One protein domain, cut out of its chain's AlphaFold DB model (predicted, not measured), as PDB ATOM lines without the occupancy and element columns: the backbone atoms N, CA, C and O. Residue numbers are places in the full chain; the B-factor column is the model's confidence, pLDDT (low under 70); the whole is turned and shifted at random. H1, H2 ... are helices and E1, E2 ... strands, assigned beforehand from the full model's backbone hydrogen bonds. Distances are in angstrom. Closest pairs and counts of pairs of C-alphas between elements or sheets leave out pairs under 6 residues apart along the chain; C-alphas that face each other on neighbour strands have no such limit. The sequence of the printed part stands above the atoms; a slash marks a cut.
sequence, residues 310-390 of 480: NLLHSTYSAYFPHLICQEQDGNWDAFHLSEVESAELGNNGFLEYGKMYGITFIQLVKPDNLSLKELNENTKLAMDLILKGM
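Overview. This is residues 310 to 390 of the 480 residues of a protein of Spirochaetales bacterium (UniProt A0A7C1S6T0). An antiparallel slab of three strands, E3, E4 and E5, has the helix H2 across one face, while a separate two-stranded hairpin, E1 and E2, extends the model at one end of its length and the short helix H1 lies at the other end. The two sheets are not face to face, and the unnamed stretch 310 to 321 lies on the hairpin's end of the model. The printed part has 81 residues, with five named strands followed by two named helices: E1 E2 E3 E4 E5 H1 H2. The larger sheet has the order E3 - E4 - E5; the class is mixed, helices and strands. The whole is loose, with a radius of gyration of the C-alphas of 15.5 A, and elongated, spanning 45 by 25 by 21 A.

Arrangement. E3, residues 341 to 346, E4, residues 349 to 356, and E5, residues 359 to 365, form a meander, each strand the antiparallel neighbour of the one before. E3 and E4 are a hairpin at 161 degrees between directions, with N 343 and O 351 2.9 A apart, within hydrogen-bond range. E4 and E5 are a hairpin at 166 degrees, with N 363 and O 352 within hydrogen-bond range at 2.8 A. H2, residues 379 to 389, is on this sheet at a height over the sheet of 9.9 A, two layers with the helix on one face. It runs across the strands, at 75 degrees to E4 on the local plane; the closest C-alphas of H2 and E3 are those of Gly 389 and Ala 343, 4.8 A apart. H1, residues 372 to 377, is not on the sheet. H1 and H2 only just touch, only at the corner, with 3 pairs of C-alphas within 8 A; the closest are those of Leu 375 and Ala 382, 5.6 A apart. In H1 and H2 every O i to N i+4 pair is within hydrogen-bond range. E1, residues 322 to 326, and E2, residues 332 to 336, form an antiparallel hairpin at 143 degrees, with N 323 and O 335 within hydrogen-bond range at 2.8 A. E2 and E3 are apart.

Along the chain. E4 is 23.7 A long, from C-alpha 349 at (98.556, 217.220, -2.384) to C-alpha 356. E5 is 19.5 A, E3 16.0 A and H2 15.8 A long. E1 begins at C-alpha 322, (82.959, 224.795, 8.996), and H2 ends at C-alpha 389, (90.463, 218.012, -8.445).

Size, cuts and confidence. The two C-alphas farthest apart, those of Asp 329 and Asn 369, are 47.1 A apart. The printed part has no cut, and no link is long. Mean pLDDT of the printed part is 88.0; residues 318 to 320 are under 70.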
ATOM      1  N   ASN A 310      75.927 230.102  22.465       90.94
ATOM      2  CA  ASN A 310      76.088 228.648  22.435       90.94
ATOM      3  C   ASN A 310      77.365 228.256  21.687       90.94
ATOM      4  O   ASN A 310      78.206 227.559  22.250       90.94
ATOM      5  N   LEU A 311      77.547 228.785  20.476       91.88
ATOM      6  CA  LEU A 311      78.741 228.575  19.658       91.88
ATOM      7  C   LEU A 311      80.018 229.061  20.359       91.88
ATOM      8  O   LEU A 311      81.013 228.345  20.381       91.88
ATOM      9  N   LEU A 312      79.993 230.237  20.998       93.00
ATOM     10  CA  LEU A 312      81.155 230.798  21.706       93.00
ATOM     11  C   LEU A 312      81.555 230.014  22.972       93.00
ATOM     12  O   LEU A 312      82.702 230.120  23.403       93.00
ATOM     13  N   HIS A 313      80.637 229.245  23.570       92.88
ATOM     14  CA  HIS A 313      80.898 228.404  24.751       92.88
ATOM     15  C   HIS A 313      81.014 226.911  24.422       92.88
ATOM     16  O   HIS A 313      81.163 226.094  25.332       92.88
ATOM     17  N   SER A 314      80.956 226.549  23.143       88.12
ATOM     18  CA  SER A 314      81.036 225.166  22.685       88.12
ATOM     19  C   SER A 314      82.372 224.905  21.998       88.12
ATOM     20  O   SER A 314      82.980 225.783  21.388       88.12
ATOM     21  N   THR A 315      82.861 223.674  22.116       82.38
ATOM     22  CA  THR A 315      84.066 223.221  21.418       82.38
ATOM     23  C   THR A 315      83.668 222.391  20.214       82.38
ATOM     24  O   THR A 315      82.938 221.412  20.361       82.38
ATOM     25  N   TYR A 316      84.214 222.728  19.051       74.31
ATOM     26  CA  TYR A 316      83.941 222.026  17.804       74.31
ATOM     27  C   TYR A 316      85.226 221.429  17.255       74.31
ATOM     28  O   TYR A 316      86.296 222.039  17.320       74.31
ATOM     29  N   SER A 317      85.116 220.231  16.689       75.25
ATOM     30  CA  SER A 317      86.179 219.698  15.842       75.25
ATOM     31  C   SER A 317      86.087 220.405  14.495       75.25
ATOM     32  O   SER A 317      85.126 220.207  13.757       75.25
ATOM     33  N   ALA A 318      87.056 221.267  14.192       67.75
ATOM     34  CA  ALA A 318      87.090 221.982  12.925       67.75
ATOM     35  C   ALA A 318      87.512 221.026  11.799       67.75
ATOM     36  O   ALA A 318      88.701 220.811  11.568       67.75
ATOM     37  N   TYR A 319      86.530 220.445  11.110       66.88
ATOM     38  CA  TYR A 319      86.736 219.796   9.813       66.88
ATOM     39  C   TYR A 319      86.585 220.819   8.683       66.88
ATOM     40  O   TYR A 319      85.955 221.867   8.856       66.88
ATOM     41  N   PHE A 320      87.178 220.536   7.530       69.38
ATOM     42  CA  PHE A 320      87.128 221.434   6.390       69.38
ATOM     43  C   PHE A 320      85.775 221.387   5.647       69.38
ATOM     44  O   PHE A 320      85.293 220.300   5.337       69.38
ATOM     45  N   PRO A 321      85.208 222.550   5.267       72.19
ATOM     46  CA  PRO A 321      85.121 223.786   6.035       72.19
ATOM     47  C   PRO A 321      83.936 223.733   7.017       72.19
ATOM     48  O   PRO A 321      82.869 223.201   6.699       72.19
ATOM     49  N   HIS A 322      84.095 224.372   8.178       81.12
ATOM     50  CA  HIS A 322      82.959 224.795   8.996       81.12
ATOM     51  C   HIS A 322      82.653 226.268   8.736       81.12
ATOM     52  O   HIS A 322      83.563 227.099   8.686       81.12
ATOM     53  N   LEU A 323      81.374 226.593   8.597       82.75
ATOM     54  CA  LEU A 323      80.885 227.952   8.409       82.75
ATOM     55  C   LEU A 323      80.017 228.349   9.585       82.75
ATOM     56  O   LEU A 323      79.193 227.574  10.054       82.75
ATOM     57  N   ILE A 324      80.203 229.578  10.047       89.31
ATOM     58  CA  ILE A 324      79.345 230.144  11.077       89.31
ATOM     59  C   ILE A 324      78.087 230.659  10.386       89.31
ATOM     60  O   ILE A 324      78.130 231.666   9.666       89.31
ATOM     61  N   CYS A 325      76.986 229.944  10.587       89.94
ATOM     62  CA  CYS A 325      75.694 230.254   9.990       89.94
ATOM     63  C   CYS A 325      74.628 230.395  11.072       89.94
ATOM     64  O   CYS A 325      74.741 229.820  12.155       89.94
ATOM     65  N   GLN A 326      73.608 231.195  10.776       91.19
ATOM     66  CA  GLN A 326      72.469 231.385  11.658       91.19
ATOM     67  C   GLN A 326      71.358 230.392  11.316       91.19
ATOM     68  O   GLN A 326      70.927 230.297  10.165       91.19
ATOM     69  N   GLU A 327      70.878 229.689  12.331       88.62
ATOM     70  CA  GLU A 327      69.707 228.825  12.271       88.62
ATOM     71  C   GLU A 327      68.399 229.621  12.255       88.62
ATOM     72  O   GLU A 327      68.348 230.811  12.569       88.62
ATOM     73  N   GLN A 328      67.300 228.942  11.914       86.81
ATOM     74  CA  GLN A 328      65.961 229.545  11.898       86.81
ATOM     75  C   GLN A 328      65.498 230.024  13.283       86.81
ATOM     76  O   GLN A 328      64.643 230.902  13.370       86.81
ATOM     77  N   ASP A 329      66.047 229.464  14.362       88.75
ATOM     78  CA  ASP A 329      65.767 229.891  15.736       88.75
ATOM     79  C   ASP A 329      66.599 231.119  16.169       88.75
ATOM     80  O   ASP A 329      66.440 231.630  17.281       88.75
ATOM     81  N   GLY A 330      67.467 231.619  15.281       88.94
ATOM     82  CA  GLY A 330      68.340 232.764  15.504       88.94
ATOM     83  C   GLY A 330      69.662 232.436  16.200       88.94
ATOM     84  O   GLY A 330      70.482 233.352  16.354       88.94
ATOM     85  N   ASN A 331      69.902 231.184  16.602       93.25
ATOM     86  CA  ASN A 331      71.196 230.750  17.121       93.25
ATOM     87  C   ASN A 331      72.227 230.655  15.999       93.25
ATOM     88  O   ASN A 331      71.904 230.397  14.844       93.25
ATOM     89  N   TRP A 332      73.482 230.904  16.349       93.75
ATOM     90  CA  TRP A 332      74.605 230.689  15.451       93.75
ATOM     91  C   TRP A 332      75.242 229.354  15.789       93.75
ATOM     92  O   TRP A 332      75.454 229.070  16.968       93.75
ATOM     93  N   ASP A 333      75.584 228.581  14.766       90.88
ATOM     94  CA  ASP A 333      76.320 227.330  14.926       90.88
ATOM     95  C   ASP A 333      77.379 227.168  13.827       90.88
ATOM     96  O   ASP A 333      77.424 227.924  12.848       90.88
ATOM     97  N   ALA A 334      78.275 226.204  14.020       89.19
ATOM     98  CA  ALA A 334      79.286 225.808  13.059       89.19
ATOM     99  C   ALA A 334      78.732 224.698  12.150       89.19
ATOM    100  O   ALA A 334      78.659 223.529  12.526       89.19
ATOM    101  N   PHE A 335      78.381 225.060  10.922       85.44
ATOM    102  CA  PHE A 335      77.856 224.151   9.911       85.44
ATOM    103  C   PHE A 335      78.984 223.509   9.123       85.44
ATOM    104  O   PHE A 335      79.842 224.214   8.598       85.44
ATOM    105  N   HIS A 336      78.945 222.189   8.970       82.06
ATOM    106  CA  HIS A 336      79.779 221.471   8.012       82.06
ATOM    107  C   HIS A 336      79.003 221.210   6.722       82.06
ATOM    108  O   HIS A 336      77.772 221.150   6.705       82.06
ATOM    109  N   LEU A 337      79.738 221.041   5.629       80.44
ATOM    110  CA  LEU A 337      79.175 220.577   4.368       80.44
ATOM    111  C   LEU A 337      78.657 219.142   4.528       80.44
ATOM    112  O   LEU A 337      79.389 218.271   4.993       80.44
ATOM    113  N   SER A 338      77.412 218.888   4.119       75.75
ATOM    114  CA  SER A 338      76.839 217.534   4.104       75.75
ATOM    115  C   SER A 338      77.475 216.644   3.035       75.75
ATOM    116  O   SER A 338      77.535 215.429   3.197       75.75
ATOM    117  N   GLU A 339      77.956 217.253   1.950       84.06
ATOM    118  CA  GLU A 339      78.617 216.585   0.834       84.06
ATOM    119  C   GLU A 339      79.958 217.274   0.570       84.06
ATOM    120  O   GLU A 339      80.006 218.440   0.161       84.06
ATOM    121  N   VAL A 340      81.045 216.551   0.845       88.00
ATOM    122  CA  VAL A 340      82.417 216.965   0.543       88.00
ATOM    123  C   VAL A 340      83.000 215.965  -0.439       88.00
ATOM    124  O   VAL A 340      83.041 214.764  -0.174       88.00
ATOM    125  N   GLU A 341      83.454 216.472  -1.575       91.38
ATOM    126  CA  GLU A 341      84.218 215.711  -2.552       91.38
ATOM    127  C   GLU A 341      85.711 215.927  -2.300       91.38
ATOM    128  O   GLU A 341      86.138 217.011  -1.895       91.38
ATOM    129  N   SER A 342      86.507 214.885  -2.536       92.25
ATOM    130  CA  SER A 342      87.958 214.925  -2.374       92.25
ATOM    131  C   SER A 342      88.646 214.359  -3.608       92.25
ATOM    132  O   SER A 342      88.176 213.387  -4.203       92.25
ATOM    133  N   ALA A 343      89.768 214.962  -3.988       94.75
ATOM    134  CA  ALA A 343      90.569 214.538  -5.123       94.75
ATOM    135  C   ALA A 343      92.067 214.585  -4.800       94.75
ATOM    136  O   ALA A 343      92.591 215.589  -4.315       94.75
ATOM    137  N   GLU A 344      92.778 213.503  -5.122       95.38
ATOM    138  CA  GLU A 344      94.230 213.432  -4.978       95.38
ATOM    139  C   GLU A 344      94.923 214.219  -6.099       95.38
ATOM    140  O   GLU A 344      94.701 213.997  -7.292       95.38
ATOM    141  N   LEU A 345      95.816 215.135  -5.722       94.62
ATOM    142  CA  LEU A 345      96.585 215.948  -6.666       94.62
ATOM    143  C   LEU A 345      97.991 215.380  -6.921       94.62
ATOM    144  O   LEU A 345      98.660 215.820  -7.864       94.62
ATOM    145  N   GLY A 346      98.396 214.366  -6.151       93.38
ATOM    146  CA  GLY A 346      99.712 213.728  -6.169       93.38
ATOM    147  C   GLY A 346     100.721 214.438  -5.259       93.38
ATOM    148  O   GLY A 346     100.526 215.588  -4.869       93.38
ATOM    149  N   ASN A 347     101.813 213.744  -4.913       95.19
ATOM    150  CA  ASN A 347     102.846 214.201  -3.967       95.19
ATOM    151  C   ASN A 347     102.253 214.764  -2.660       95.19
ATOM    152  O   ASN A 347     102.570 215.886  -2.275       95.19
ATOM    153  N   ASN A 348     101.356 214.006  -2.022       94.94
ATOM    154  CA  ASN A 348     100.636 214.389  -0.797       94.94
ATOM    155  C   ASN A 348      99.754 215.651  -0.916       94.94
ATOM    156  O   ASN A 348      99.250 216.143   0.090       94.94
ATOM    157  N   GLY A 349      99.532 216.167  -2.130       95.44
ATOM    158  CA  GLY A 349      98.556 217.220  -2.384       95.44
ATOM    159  C   GLY A 349      97.149 216.653  -2.544       95.44
ATOM    160  O   GLY A 349      96.965 215.594  -3.150       95.44
ATOM    161  N   PHE A 350      96.152 217.389  -2.065       94.94
ATOM    162  CA  PHE A 350      94.744 217.045  -2.229       94.94
ATOM    163  C   PHE A 350      93.870 218.294  -2.351       94.94
ATOM    164  O   PHE A 350      94.245 219.390  -1.924       94.94
ATOM    165  N   LEU A 351      92.702 218.107  -2.954       94.25
ATOM    166  CA  LEU A 351      91.633 219.087  -3.020       94.25
ATOM    167  C   LEU A 351      90.431 218.531  -2.263       94.25
ATOM    168  O   LEU A 351      90.016 217.418  -2.561       94.25
ATOM    169  N   GLU A 352      89.853 219.302  -1.352       92.25
ATOM    170  CA  GLU A 352      88.513 219.040  -0.820       92.25
ATOM    171  C   GLU A 352      87.595 220.192  -1.203       92.25
ATOM    172  O   GLU A 352      88.002 221.355  -1.175       92.25
ATOM    173  N   TYR A 353      86.358 219.897  -1.582       91.19
ATOM    174  CA  TYR A 353      85.393 220.934  -1.916       91.19
ATOM    175  C   TYR A 353      83.959 220.501  -1.662       91.19
ATOM    176  O   TYR A 353      83.621 219.323  -1.649       91.19
ATOM    177  N   GLY A 354      83.089 221.491  -1.516       87.25
ATOM    178  CA  GLY A 354      81.650 221.278  -1.534       87.25
ATOM    179  C   GLY A 354      80.900 222.601  -1.533       87.25
ATOM    180  O   GLY A 354      81.496 223.683  -1.601       87.25
ATOM    181  N   LYS A 355      79.571 222.515  -1.531       83.00
ATOM    182  CA  LYS A 355      78.694 223.665  -1.761       83.00
ATOM    183  C   LYS A 355      77.753 223.891  -0.587       83.00
ATOM    184  O   LYS A 355      77.090 222.966  -0.137       83.00
ATOM    185  N   MET A 356      77.646 225.141  -0.146       77.12
ATOM    186  CA  MET A 356      76.656 225.577   0.841       77.12
ATOM    187  C   MET A 356      76.156 226.967   0.467       77.12
ATOM    188  O   MET A 356      76.953 227.814   0.071       77.12
ATOM    189  N   TYR A 357      74.846 227.206   0.566       71.69
ATOM    190  CA  TYR A 357      74.233 228.513   0.279       71.69
ATOM    191  C   TYR A 357      74.616 229.108  -1.093       71.69
ATOM    192  O   TYR A 357      74.806 230.312  -1.240       71.69
ATOM    193  N   GLY A 358      74.771 228.256  -2.114       71.88
ATOM    194  CA  GLY A 358      75.175 228.679  -3.462       71.88
ATOM    195  C   GLY A 358      76.653 229.077  -3.601       71.88
ATOM    196  O   GLY A 358      77.074 229.472  -4.686       71.88
ATOM    197  N   ILE A 359      77.452 228.939  -2.542       75.62
ATOM    198  CA  ILE A 359      78.893 229.204  -2.529       75.62
ATOM    199  C   ILE A 359      79.641 227.870  -2.585       75.62
ATOM    200  O   ILE A 359      79.280 226.914  -1.899       75.62
ATOM    201  N   THR A 360      80.683 227.801  -3.414       84.56
ATOM    202  CA  THR A 360      81.606 226.656  -3.455       84.56
ATOM    203  C   THR A 360      82.814 226.958  -2.578       84.56
ATOM    204  O   THR A 360      83.471 227.981  -2.765       84.56
ATOM    205  N   PHE A 361      83.108 226.065  -1.641       86.12
ATOM    206  CA  PHE A 361      84.267 226.145  -0.760       86.12
ATOM    207  C   PHE A 361      85.312 225.133  -1.202       86.12
ATOM    208  O   PHE A 361      84.957 224.028  -1.602       86.12
ATOM    209  N   ILE A 362      86.586 225.521  -1.142       88.94
ATOM    210  CA  ILE A 362      87.701 224.723  -1.655       88.94
ATOM    211  C   ILE A 362      88.862 224.758  -0.653       88.94
ATOM    212  O   ILE A 362      89.329 225.840  -0.290       88.94
ATOM    213  N   GLN A 363      89.341 223.586  -0.236       90.44
ATOM    214  CA  GLN A 363      90.622 223.396   0.436       90.44
ATOM    215  C   GLN A 363      91.581 222.882  -0.601       90.44
ATOM    216  O   GLN A 363      91.406 221.789  -1.131       90.44
ATOM    217  N   LEU A 364      92.624 223.652  -0.853       91.69
ATOM    218  CA  LEU A 364      93.740 223.182  -1.643       91.69
ATOM    219  C   LEU A 364      94.916 222.929  -0.708       91.69
ATOM    220  O   LEU A 364      95.544 223.870  -0.219       91.69
ATOM    221  N   VAL A 365      95.239 221.658  -0.491       92.88
ATOM    222  CA  VAL A 365      96.531 221.266   0.065       92.88
ATOM    223  C   VAL A 365      97.479 221.041  -1.098       92.88
ATOM    224  O   VAL A 365      97.327 220.118  -1.900       92.88
ATOM    225  N   LYS A 366      98.450 221.945  -1.223       94.12
ATOM    226  CA  LYS A 366      99.429 221.906  -2.307       94.12
ATOM    227  C   LYS A 366     100.248 220.600  -2.262       94.12
ATOM    228  O   LYS A 366     100.584 220.145  -1.169       94.12
ATOM    229  N   PRO A 367     100.663 220.065  -3.419       96.56
ATOM    230  CA  PRO A 367     101.696 219.033  -3.483       96.56
ATOM    231  C   PRO A 367     102.985 219.439  -2.737       96.56
ATOM    232  O   PRO A 367     103.389 220.608  -2.764       96.56
ATOM    233  N   ASP A 368     103.664 218.491  -2.088       96.75
ATOM    234  CA  ASP A 368     104.879 218.742  -1.291       96.75
ATOM    235  C   ASP A 368     106.023 219.332  -2.120       96.75
ATOM    236  O   ASP A 368     106.797 220.161  -1.640       96.75
ATOM    237  N   ASN A 369     106.096 218.944  -3.393       95.56
ATOM    238  CA  ASN A 369     107.097 219.416  -4.343       95.56
ATOM    239  C   ASN A 369     106.830 220.835  -4.876       95.56
ATOM    240  O   ASN A 369     107.655 221.358  -5.618       95.56
ATOM    241  N   LEU A 370     105.699 221.448  -4.520       95.38
ATOM    242  CA  LEU A 370     105.301 222.785  -4.952       95.38
ATOM    243  C   LEU A 370     105.504 223.784  -3.810       95.38
ATOM    244  O   LEU A 370     105.082 223.534  -2.680       95.38
ATOM    245  N   SER A 371     106.128 224.936  -4.059       95.00
ATOM    246  CA  SER A 371     106.272 225.952  -3.005       95.00
ATOM    247  C   SER A 371     104.992 226.786  -2.850       95.00
ATOM    248  O   SER A 371     104.271 227.022  -3.816       95.00
ATOM    249  N   LEU A 372     104.707 227.285  -1.638       92.12
ATOM    250  CA  LEU A 372     103.556 228.180  -1.426       92.12
ATOM    251  C   LEU A 372     103.707 229.497  -2.204       92.12
ATOM    252  O   LEU A 372     102.727 230.046  -2.696       92.12
ATOM    253  N   LYS A 373     104.948 229.986  -2.342       93.62
ATOM    254  CA  LYS A 373     105.263 231.176  -3.138       93.62
ATOM    255  C   LYS A 373     104.877 230.975  -4.605       93.62
ATOM    256  O   LYS A 373     104.182 231.812  -5.164       93.62
ATOM    257  N   GLU A 374     105.275 229.849  -5.193       93.06
ATOM    258  CA  GLU A 374     104.948 229.501  -6.579       93.06
ATOM    259  C   GLU A 374     103.436 229.376  -6.799       93.06
ATOM    260  O   GLU A 374     102.926 229.910  -7.779       93.06
ATOM    261  N   LEU A 375     102.710 228.753  -5.862       89.25
ATOM    262  CA  LEU A 375     101.247 228.666  -5.921       89.25
ATOM    263  C   LEU A 375     100.575 230.048  -5.920       89.25
ATOM    264  O   LEU A 375      99.643 230.278  -6.683       89.25
ATOM    265  N   ASN A 376     101.048 230.959  -5.065       87.88
ATOM    266  CA  ASN A 376     100.456 232.287  -4.897       87.88
ATOM    267  C   ASN A 376     100.817 233.258  -6.032       87.88
ATOM    268  O   ASN A 376     100.011 234.118  -6.378       87.88
ATOM    269  N   GLU A 377     102.019 233.149  -6.600       91.38
ATOM    270  CA  GLU A 377     102.473 234.021  -7.693       91.38
ATOM    271  C   GLU A 377     101.971 233.549  -9.069       91.38
ATOM    272  O   GLU A 377     101.865 234.355  -9.994       91.38
ATOM    273  N   ASN A 378     101.624 232.263  -9.219       90.81
ATOM    274  CA  ASN A 378     101.146 231.683 -10.472       90.81
ATOM    275  C   ASN A 378      99.657 231.304 -10.394       90.81
ATOM    276  O   ASN A 378      99.284 230.169 -10.097       90.81
ATOM    277  N   THR A 379      98.789 232.259 -10.733       88.50
ATOM    278  CA  THR A 379      97.327 232.072 -10.718       88.50
ATOM    279  C   THR A 379      96.846 230.968 -11.659       88.50
ATOM    280  O   THR A 379      95.866 230.290 -11.350       88.50
ATOM    281  N   LYS A 380      97.545 230.738 -12.781       87.38
ATOM    282  CA  LYS A 380      97.229 229.633 -13.692       87.38
ATOM    283  C   LYS A 380      97.480 228.286 -13.015       87.38
ATOM    284  O   LYS A 380      96.612 227.428 -13.055       87.38
ATOM    285  N   LEU A 381      98.635 228.118 -12.373       90.44
ATOM    286  CA  LEU A 381      98.988 226.889 -11.658       90.44
ATOM    287  C   LEU A 381      98.002 226.581 -10.528       90.44
ATOM    288  O   LEU A 381      97.582 225.436 -10.378       90.44
ATOM    289  N   ALA A 382      97.596 227.601  -9.765       89.62
ATOM    290  CA  ALA A 382      96.570 227.448  -8.740       89.62
ATOM    291  C   ALA A 382      95.242 226.952  -9.335       89.62
ATOM    292  O   ALA A 382      94.655 226.000  -8.823       89.62
ATOM    293  N   MET A 383      94.799 227.547 -10.448       90.06
ATOM    294  CA  MET A 383      93.565 227.132 -11.113       90.06
ATOM    295  C   MET A 383      93.678 225.742 -11.754       90.06
ATOM    296  O   MET A 383      92.732 224.967 -11.671       90.06
ATOM    297  N   ASP A 384      94.825 225.390 -12.339       89.81
ATOM    298  CA  ASP A 384      95.073 224.058 -12.902       89.81
ATOM    299  C   ASP A 384      94.971 222.974 -11.814       89.81
ATOM    300  O   ASP A 384      94.379 221.921 -12.045       89.81
ATOM    301  N   LEU A 385      95.504 223.229 -10.610       91.62
ATOM    302  CA  LEU A 385      95.383 222.314  -9.469       91.62
ATOM    303  C   LEU A 385      93.934 222.178  -8.989       91.62
ATOM    304  O   LEU A 385      93.491 221.065  -8.713       91.62
ATOM    305  N   ILE A 386      93.188 223.286  -8.933       92.56
ATOM    306  CA  ILE A 386      91.758 223.261  -8.595       92.56
ATOM    307  C   ILE A 386      90.983 222.460  -9.642       92.56
ATOM    308  O   ILE A 386      90.249 221.553  -9.277       92.56
ATOM    309  N   LEU A 387      91.169 222.732 -10.935       90.69
ATOM    310  CA  LEU A 387      90.450 222.054 -12.020       90.69
ATOM    311  C   LEU A 387      90.823 220.576 -12.158       90.69
ATOM    312  O   LEU A 387      90.002 219.788 -12.622       90.69
ATOM    313  N   LYS A 388      92.032 220.191 -11.737       90.25
ATOM    314  CA  LYS A 388      92.437 218.784 -11.651       90.25
ATOM    315  C   LYS A 388      91.603 218.016 -10.623       90.25
ATOM    316  O   LYS A 388      91.295 216.853 -10.864       90.25
ATOM    317  N   GLY A 389      91.269 218.643  -9.492       90.00
ATOM    318  CA  GLY A 389      90.463 218.012  -8.445       90.00
ATOM    319  C   GLY A 389      88.955 218.250  -8.571       90.00
ATOM    320  O   GLY A 389      88.178 217.378  -8.213       90.00
ATOM    321  N   MET A 390      88.547 219.399  -9.110       90.31
ATOM    322  CA  MET A 390      87.162 219.830  -9.304       90.31
ATOM    323  C   MET A 390      86.965 220.257 -10.770       90.31
ATOM    324  O   MET A 390      87.003 221.454 -11.086       90.31
TER     325      MET A 390